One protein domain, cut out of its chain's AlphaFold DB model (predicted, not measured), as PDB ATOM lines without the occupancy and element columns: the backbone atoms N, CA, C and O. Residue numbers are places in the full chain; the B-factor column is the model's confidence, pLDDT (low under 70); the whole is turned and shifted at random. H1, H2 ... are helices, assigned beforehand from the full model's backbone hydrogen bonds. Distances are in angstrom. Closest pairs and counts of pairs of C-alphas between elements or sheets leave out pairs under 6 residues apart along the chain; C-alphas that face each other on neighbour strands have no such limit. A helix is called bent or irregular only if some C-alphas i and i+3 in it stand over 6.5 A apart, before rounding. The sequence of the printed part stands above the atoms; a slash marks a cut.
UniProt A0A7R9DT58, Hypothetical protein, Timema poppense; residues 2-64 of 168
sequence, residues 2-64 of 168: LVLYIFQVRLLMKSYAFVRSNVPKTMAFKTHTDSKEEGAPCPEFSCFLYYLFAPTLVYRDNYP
ATOM      1  N   LEU A   2      10.018  10.078  36.440       79.19
ATOM      2  CA  LEU A   2      10.599   9.020  35.586       79.19
ATOM      3  C   LEU A   2      12.045   9.322  35.134       79.19
ATOM      4  O   LEU A   2      12.928   8.484  35.274       79.19
ATOM      5  N   VAL A   3      12.301  10.552  34.672       80.44
ATOM      6  CA  VAL A   3      13.637  11.003  34.235       80.44
ATOM      7  C   VAL A   3      14.681  10.865  35.349       80.44
ATOM      8  O   VAL A   3      15.802  10.438  35.089       80.44
ATOM      9  N   LEU A   4      14.304  11.163  36.597       85.44
ATOM     10  CA  LEU A   4      15.203  11.036  37.745       85.44
ATOM     11  C   LEU A   4      15.557   9.569  38.002       85.44
ATOM     12  O   LEU A   4      16.728   9.262  38.191       85.44
ATOM     13  N   TYR A   5      14.584   8.656  37.941       87.31
ATOM     14  CA  TYR A   5      14.844   7.220  38.093       87.31
ATOM     15  C   TYR A   5      15.771   6.679  37.004       87.31
ATOM     16  O   TYR A   5      16.722   5.967  37.312       87.31
ATOM     17  N   ILE A   6      15.545   7.059  35.743       83.69
ATOM     18  CA  ILE A   6      16.410   6.654  34.625       83.69
ATOM     19  C   ILE A   6      17.843   7.152  34.853       83.69
ATOM     20  O   ILE A   6      18.803   6.406  34.651       83.69
ATOM     21  N   PHE A   7      17.998   8.392  35.324       83.50
ATOM     22  CA  PHE A   7      19.307   8.959  35.634       83.50
ATOM     23  C   PHE A   7      19.998   8.220  36.786       83.50
ATOM     24  O   PHE A   7      21.166   7.859  36.664       83.50
ATOM     25  N   GLN A   8      19.272   7.913  37.864       87.44
ATOM     26  CA  GLN A   8      19.787   7.149  39.006       87.44
ATOM     27  C   GLN A   8      20.259   5.748  38.596       87.44
ATOM     28  O   GLN A   8      21.376   5.346  38.916       87.44
ATOM     29  N   VAL A   9      19.449   5.023  37.821       87.88
ATOM     30  CA  VAL A   9      19.793   3.683  37.317       87.88
ATOM     31  C   VAL A   9      21.034   3.734  36.417       87.88
ATOM     32  O   VAL A   9      21.921   2.886  36.529       87.88
ATOM     33  N   ARG A  10      21.153   4.765  35.569       85.69
ATOM     34  CA  ARG A  10      22.352   4.997  34.751       85.69
ATOM     35  C   ARG A  10      23.592   5.250  35.611       85.69
ATOM     36  O   ARG A  10      24.642   4.677  35.322       85.69
ATOM     37  N   LEU A  11      23.494   6.092  36.641       86.25
ATOM     38  CA  LEU A  11      24.612   6.370  37.547       86.25
ATOM     39  C   LEU A  11      25.066   5.110  38.288       86.25
ATOM     40  O   LEU A  11      26.266   4.857  38.365       86.25
ATOM     41  N   LEU A  12      24.121   4.294  38.758       89.06
ATOM     42  CA  LEU A  12      24.402   3.041  39.455       89.06
ATOM     43  C   LEU A  12      25.118   2.021  38.556       89.06
ATOM     44  O   LEU A  12      26.114   1.425  38.956       89.06
ATOM     45  N   MET A  13      24.658   1.842  37.314       86.44
ATOM     46  CA  MET A  13      25.335   0.942  36.373       86.44
ATOM     47  C   MET A  13      26.762   1.407  36.054       86.44
ATOM     48  O   MET A  13      27.679   0.589  35.958       86.44
ATOM     49  N   LYS A  14      26.963   2.720  35.914       86.12
ATOM     50  CA  LYS A  14      28.278   3.301  35.619       86.12
ATOM     51  C   LYS A  14      29.238   3.236  36.794       86.12
ATOM     52  O   LYS A  14      30.408   2.923  36.589       86.12
ATOM     53  N   SER A  15      28.765   3.491  38.011       85.81
ATOM     54  CA  SER A  15      29.591   3.343  39.210       85.81
ATOM     55  C   SER A  15      30.024   1.889  39.386       85.81
ATOM     56  O   SER A  15      31.205   1.631  39.607       85.81
ATOM     57  N   TYR A  16      29.116   0.931  39.171       87.50
ATOM     58  CA  TYR A  16      29.440  -0.495  39.207       87.50
ATOM     59  C   TYR A  16      30.505  -0.882  38.170       87.50
ATOM     60  O   TYR A  16      31.499  -1.527  38.506       87.50
ATOM     61  N   ALA A  17      30.339  -0.462  36.913       84.62
ATOM     62  CA  ALA A  17      31.304  -0.747  35.854       84.62
ATOM     63  C   ALA A  17      32.675  -0.095  36.111       84.62
ATOM     64  O   ALA A  17      33.709  -0.721  35.865       84.62
ATOM     65  N   PHE A  18      32.689   1.124  36.657       83.12
ATOM     66  CA  PHE A  18      33.909   1.811  37.066       83.12
ATOM     67  C   PHE A  18      34.637   1.060  38.187       83.12
ATOM     68  O   PHE A  18      35.830   0.781  38.060       83.12
ATOM     69  N   VAL A  19      33.930   0.675  39.254       84.25
ATOM     70  CA  VAL A  19      34.508  -0.092  40.369       84.25
ATOM     71  C   VAL A  19      35.062  -1.420  39.856       84.25
ATOM     72  O   VAL A  19      36.233  -1.722  40.071       84.25
ATOM     73  N   ARG A  20      34.275  -2.175  39.084       84.31
ATOM     74  CA  ARG A  20      34.700  -3.463  38.517       84.31
ATOM     75  C   ARG A  20      35.951  -3.352  37.643       84.31
ATOM     76  O   ARG A  20      36.765  -4.269  37.648       84.31
ATOM     77  N   SER A  21      36.106  -2.272  36.877       81.25
ATOM     78  CA  SER A  21      37.261  -2.091  35.990       81.25
ATOM     79  C   SER A  21      38.529  -1.657  36.733       81.25
ATOM     80  O   SER A  21      39.623  -2.038  36.317       81.25
ATOM     81  N   ASN A  22      38.398  -0.896  37.825       78.81
ATOM     82  CA  ASN A  22      39.542  -0.374  38.579       78.81
ATOM     83  C   ASN A  22      40.015  -1.305  39.707       78.81
ATOM     84  O   ASN A  22      41.209  -1.341  39.981       78.81
ATOM     85  N   VAL A  23      39.131  -2.109  40.313       80.56
ATOM     86  CA  VAL A  23      39.490  -3.090  41.361       80.56
ATOM     87  C   VAL A  23      40.623  -4.049  40.949       80.56
ATOM     88  O   VAL A  23      41.584  -4.175  41.703       80.56
ATOM     89  N   PRO A  24      40.603  -4.717  39.779       76.69
ATOM     90  CA  PRO A  24      41.711  -5.593  39.396       76.69
ATOM     91  C   PRO A  24      43.002  -4.814  39.103       76.69
ATOM     92  O   PRO A  24      44.082  -5.321  39.387       76.69
ATOM     93  N   LYS A  25      42.911  -3.576  38.593       74.56
ATOM     94  CA  LYS A  25      44.080  -2.721  38.330       74.56
ATOM     95  C   LYS A  25      44.784  -2.318  39.625       74.56
ATOM     96  O   LYS A  25      46.005  -2.392  39.699       74.56
ATOM     97  N   THR A  26      44.029  -1.946  40.659       69.75
ATOM     98  CA  THR A  26      44.593  -1.586  41.968       69.75
ATOM     99  C   THR A  26      45.140  -2.799  42.717       69.75
ATOM    100  O   THR A  26      46.168  -2.683  43.383       69.75
ATOM    101  N   MET A  27      44.514  -3.975  42.578       68.69
ATOM    102  CA  MET A  27      45.047  -5.216  43.151       68.69
ATOM    103  C   MET A  27      46.326  -5.689  42.447       68.69
ATOM    104  O   MET A  27      47.278  -6.053  43.128       68.69
ATOM    105  N   ALA A  28      46.391  -5.628  41.113       67.06
ATOM    106  CA  ALA A  28      47.597  -5.969  40.355       67.06
ATOM    107  C   ALA A  28      48.746  -4.975  40.598       67.06
ATOM    108  O   ALA A  28      49.894  -5.390  40.742       67.06
ATOM    109  N   PHE A  29      48.447  -3.677  40.726       60.84
ATOM    110  CA  PHE A  29      49.443  -2.655  41.068       60.84
ATOM    111  C   PHE A  29      50.120  -2.945  42.417       60.84
ATOM    112  O   PHE A  29      51.340  -2.850  42.541       60.84
ATOM    113  N   LYS A  30      49.347  -3.390  43.417       57.75
ATOM    114  CA  LYS A  30      49.867  -3.724  44.751       57.75
ATOM    115  C   LYS A  30      50.813  -4.935  44.750       57.75
ATOM    116  O   LYS A  30      51.665  -5.019  45.624       57.75
ATOM    117  N   THR A  31      50.692  -5.830  43.768       56.81
ATOM    118  CA  THR A  31      51.581  -6.993  43.591       56.81
ATOM    119  C   THR A  31      52.901  -6.631  42.896       56.81
ATOM    120  O   THR A  31      53.900  -7.302  43.122       56.81
ATOM    121  N   HIS A  32      52.931  -5.568  42.080       52.09
ATOM    122  CA  HIS A  32      54.111  -5.155  41.301       52.09
ATOM    123  C   HIS A  32      54.864  -3.932  41.862       52.09
ATOM    124  O   HIS A  32      55.890  -3.545  41.305       52.09
ATOM    125  N   THR A  33      54.423  -3.338  42.978       52.50
ATOM    126  CA  THR A  33      55.107  -2.195  43.624       52.50
ATOM    127  C   THR A  33      56.347  -2.634  44.425       52.50
ATOM    128  O   THR A  33      56.475  -2.335  45.606       52.50
ATOM    129  N   ASP A  34      57.265  -3.333  43.759       51.84
ATOM    130  CA  ASP A  34      58.710  -3.274  44.034       51.84
ATOM    131  C   ASP A  34      59.467  -2.597  42.869       51.84
ATOM    132  O   ASP A  34      60.652  -2.298  42.978       51.84
ATOM    133  N   SER A  35      58.800  -2.289  41.747       46.97
ATOM    134  CA  SER A  35      59.421  -1.608  40.603       46.97
ATOM    135  C   SER A  35      58.624  -0.369  40.196       46.97
ATOM    136  O   SER A  35      57.478  -0.441  39.765       46.97
ATOM    137  N   LYS A  36      59.260   0.792  40.378       53.06
ATOM    138  CA  LYS A  36      58.832   2.110  39.898       53.06
ATOM    139  C   LYS A  36      58.551   2.067  38.392       53.06
ATOM    140  O   LYS A  36      59.511   1.917  37.651       53.06
ATOM    141  N   GLU A  37      57.318   2.324  37.960       45.16
ATOM    142  CA  GLU A  37      57.036   3.019  36.694       45.16
ATOM    143  C   GLU A  37      55.758   3.863  36.802       45.16
ATOM    144  O   GLU A  37      54.823   3.566  37.548       45.16
ATOM    145  N   GLU A  38      55.801   4.991  36.103       45.78
ATOM    146  CA  GLU A  38      54.976   6.179  36.254       45.78
ATOM    147  C   GLU A  38      53.590   6.014  35.616       45.78
ATOM    148  O   GLU A  38      53.433   5.939  34.401       45.78
ATOM    149  N   GLY A  39      52.554   6.015  36.446       46.16
ATOM    150  CA  GLY A  39      51.173   6.121  35.994       46.16
ATOM    151  C   GLY A  39      50.243   6.000  37.184       46.16
ATOM    152  O   GLY A  39      50.146   4.933  37.785       46.16
ATOM    153  N   ALA A  40      49.594   7.097  37.574       52.94
ATOM    154  CA  ALA A  40      48.680   7.079  38.707       52.94
ATOM    155  C   ALA A  40      47.613   5.977  38.500       52.94
ATOM    156  O   ALA A  40      46.955   5.962  37.458       52.94
ATOM    157  N   PRO A  41      47.391   5.070  39.474       57.53
ATOM    158  CA  PRO A  41      46.355   4.035  39.378       57.53
ATOM    159  C   PRO A  41      44.938   4.632  39.382       57.53
ATOM    160  O   PRO A  41      43.954   3.941  39.118       57.53
ATOM    161  N   CYS A  42      44.843   5.921  39.708       55.34
ATOM    162  CA  CYS A  42      43.633   6.711  39.727       55.34
ATOM    163  C   CYS A  42      43.445   7.341  38.342       55.34
ATOM    164  O   CYS A  42      44.264   8.179  37.954       55.34
ATOM    165  N   PRO A  43      42.383   6.993  37.602       65.50
ATOM    166  CA  PRO A  43      42.086   7.703  36.373       65.50
ATOM    167  C   PRO A  43      41.826   9.180  36.666       65.50
ATOM    168  O   PRO A  43      41.209   9.529  37.676       65.50
ATOM    169  N   GLU A  44      42.301  10.051  35.780       73.19
ATOM    170  CA  GLU A  44      42.073  11.489  35.878       73.19
ATOM    171  C   GLU A  44      40.564  11.775  35.973       73.19
ATOM    172  O   GLU A  44      39.758  11.193  35.236       73.19
ATOM    173  N   PHE A  45      40.158  12.680  36.869       76.00
ATOM    174  CA  PHE A  45      38.743  13.019  37.074       76.00
ATOM    175  C   PHE A  45      38.062  13.473  35.768       76.00
ATOM    176  O   PHE A  45      36.892  13.163  35.536       76.00
ATOM    177  N   SER A  46      38.818  14.110  34.870       78.06
ATOM    178  CA  SER A  46      38.410  14.477  33.509       78.06
ATOM    179  C   SER A  46      37.924  13.270  32.687       78.06
ATOM    180  O   SER A  46      36.874  13.337  32.043       78.06
ATOM    181  N   CYS A  47      38.634  12.138  32.745       75.31
ATOM    182  CA  CYS A  47      38.264  10.901  32.049       75.31
ATOM    183  C   CYS A  47      37.021  10.253  32.667       75.31
ATOM    184  O   CYS A  47      36.169   9.728  31.946       75.31
ATOM    185  N   PHE A  48      36.873  10.337  33.992       78.00
ATOM    186  CA  PHE A  48      35.678   9.860  34.686       78.00
ATOM    187  C   PHE A  48      34.435  10.687  34.332       78.00
ATOM    188  O   PHE A  48      33.391  10.113  34.018       78.00
ATOM    189  N   LEU A  49      34.544  12.020  34.310       79.25
ATOM    190  CA  LEU A  49      33.462  12.901  33.863       79.25
ATOM    191  C   LEU A  49      33.078  12.610  32.408       79.25
ATOM    192  O   LEU A  49      31.896  12.457  32.104       79.25
ATOM    193  N   TYR A  50      34.062  12.455  31.519       80.44
ATOM    194  CA  TYR A  50      33.810  12.085  30.127       80.44
ATOM    195  C   TYR A  50      33.082  10.735  30.023       80.44
ATOM    196  O   TYR A  50      32.057  10.630  29.345       80.44
ATOM    197  N   TYR A  51      33.545   9.717  30.756       79.88
ATOM    198  CA  TYR A  51      32.868   8.425  30.843       79.88
ATOM    199  C   TYR A  51      31.442   8.567  31.370       79.88
ATOM    200  O   TYR A  51      30.556   7.895  30.856       79.88
ATOM    201  N   LEU A  52      31.178   9.445  32.343       79.06
ATOM    202  CA  LEU A  52      29.847   9.640  32.918       79.06
ATOM    203  C   LEU A  52      28.829  10.096  31.871       79.06
ATOM    204  O   LEU A  52      27.696   9.599  31.861       79.06
ATOM    205  N   PHE A  53      29.240  10.956  30.942       75.19
ATOM    206  CA  PHE A  53      28.392  11.457  29.861       75.19
ATOM    207  C   PHE A  53      28.370  10.542  28.630       75.19
ATOM    208  O   PHE A  53      27.316  10.444  27.996       75.19
ATOM    209  N   ALA A  54      29.447   9.799  28.354       77.62
ATOM    210  CA  ALA A  54      29.536   8.871  27.225       77.62
ATOM    211  C   ALA A  54      28.354   7.880  27.190       77.62
ATOM    212  O   ALA A  54      27.971   7.347  28.238       77.62
ATOM    213  N   PRO A  55      27.763   7.580  26.021       72.06
ATOM    214  CA  PRO A  55      26.686   6.595  25.893       72.06
ATOM    215  C   PRO A  55      27.221   5.148  25.947       72.06
ATOM    216  O   PRO A  55      26.794   4.292  25.181       72.06
ATOM    217  N   THR A  56      28.169   4.861  26.844       76.50
ATOM    218  CA  THR A  56      28.777   3.540  27.028       76.50
ATOM    219  C   THR A  56      28.692   3.083  28.481       76.50
ATOM    220  O   THR A  56      28.704   3.884  29.420       76.50
ATOM    221  N   LEU A  57      28.594   1.763  28.659       70.75
ATOM    222  CA  LEU A  57      28.636   1.107  29.969       70.75
ATOM    223  C   LEU A  57      30.037   0.595  30.317       70.75
ATOM    224  O   LEU A  57      30.346   0.408  31.487       70.75
ATOM    225  N   VAL A  58      30.911   0.407  29.329       72.25
ATOM    226  CA  VAL A  58      32.271  -0.107  29.537       72.25
ATOM    227  C   VAL A  58      33.236   1.053  29.716       72.25
ATOM    228  O   VAL A  58      33.385   1.845  28.789       72.25
ATOM    229  N   TYR A  59      33.899   1.123  30.872       71.12
ATOM    230  CA  TYR A  59      34.940   2.109  31.170       71.12
ATOM    231  C   TYR A  59      36.258   1.784  30.439       71.12
ATOM    232  O   TYR A  59      36.716   0.638  30.451       71.12
ATOM    233  N   ARG A  60      36.872   2.790  29.803       68.19
ATOM    234  CA  ARG A  60      38.215   2.756  29.198       68.19
ATOM    235  C   ARG A  60      38.907   4.092  29.461       68.19
ATOM    236  O   ARG A  60      38.253   5.128  29.433       68.19
ATOM    237  N   ASP A  61      40.222   4.064  29.666       68.00
ATOM    238  CA  ASP A  61      40.999   5.276  29.966       68.00
ATOM    239  C   ASP A  61      41.206   6.167  28.730       68.00
ATOM    240  O   ASP A  61      41.315   7.382  28.859       68.00
ATOM    241  N   ASN A  62      41.198   5.585  27.525       66.75
ATOM    242  CA  ASN A  62      41.304   6.316  26.263       66.75
ATOM    243  C   ASN A  62      40.235   5.831  25.273       66.75
ATOM    244  O   ASN A  62      40.189   4.647  24.935       66.75
ATOM    245  N   TYR A  63      39.386   6.745  24.794       69.81
ATOM    246  CA  TYR A  63      38.382   6.464  23.762       69.81
ATOM    247  C   TYR A  63      38.752   7.135  22.433       69.81
ATOM    248  O   TYR A  63      39.191   8.290  22.436       69.81
ATOM    249  N   PRO A  64      38.537   6.464  21.286       66.06
ATOM    250  CA  PRO A  64      38.756   7.067  19.977       66.06
ATOM    251  C   PRO A  64      37.770   8.225  19.749       66.06
ATOM    252  O   PRO A  64      36.549   8.051  19.796       66.06
TER     253      PRO A  64
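What this domain is: This is residues 2 to 64 of the 168 residues of the protein "Hypothetical protein" of Timema poppense (UniProt A0A7R9DT58). One long helix, H1, bent but nearly straight, makes the length of a rod; after a wide loop, residues 33 to 44, the short helix H2 folds back near its first arm, H1a. Residues 2 to 9 and 30 to 40 stick out. The 63 printed residues, with two named helices, H1 then H2, and no named strand, are all helix in class and loose, with a radius of gyration of the C-alphas of 14.2 A and spans of 50 by 22 by 16 A.

Where its parts are: H1, residues 2 to 32, was assigned as one helix by its hydrogen bonds but is bent: C-alphas 21 and 24 are 6.6 A apart. Arm H1a, residues 2 to 21, begins at (10.599, 9.020, 35.586) and measures 28.9 A; H1b, residues 24 to 32, measures 12.6 A. H2, residues 45 to 53, measures 12.7 A, its last C-alpha at (28.392, 11.457, 29.861).

How they stand to each other: H1a and H1b stand at a shallow tilt of 22 degrees. H1a and H2 are close but not clearly touching, with closest C-alphas, Lys 14 and Leu 52, 7.1 A apart. They run opposite ways at a steep tilt of 46 degrees. H1b and H2 are apart. In H1a, H1b and H2 every O i to N i+4 pair is within hydrogen-bond range.

The domain as a whole: The farthest C-alphas, Leu 2 and Asp 34, are 50.4 A apart. The printed part has no cut; the link H1 to H2 is long. Model pLDDT is under 70 at residues 26 to 43 and 60 to 64.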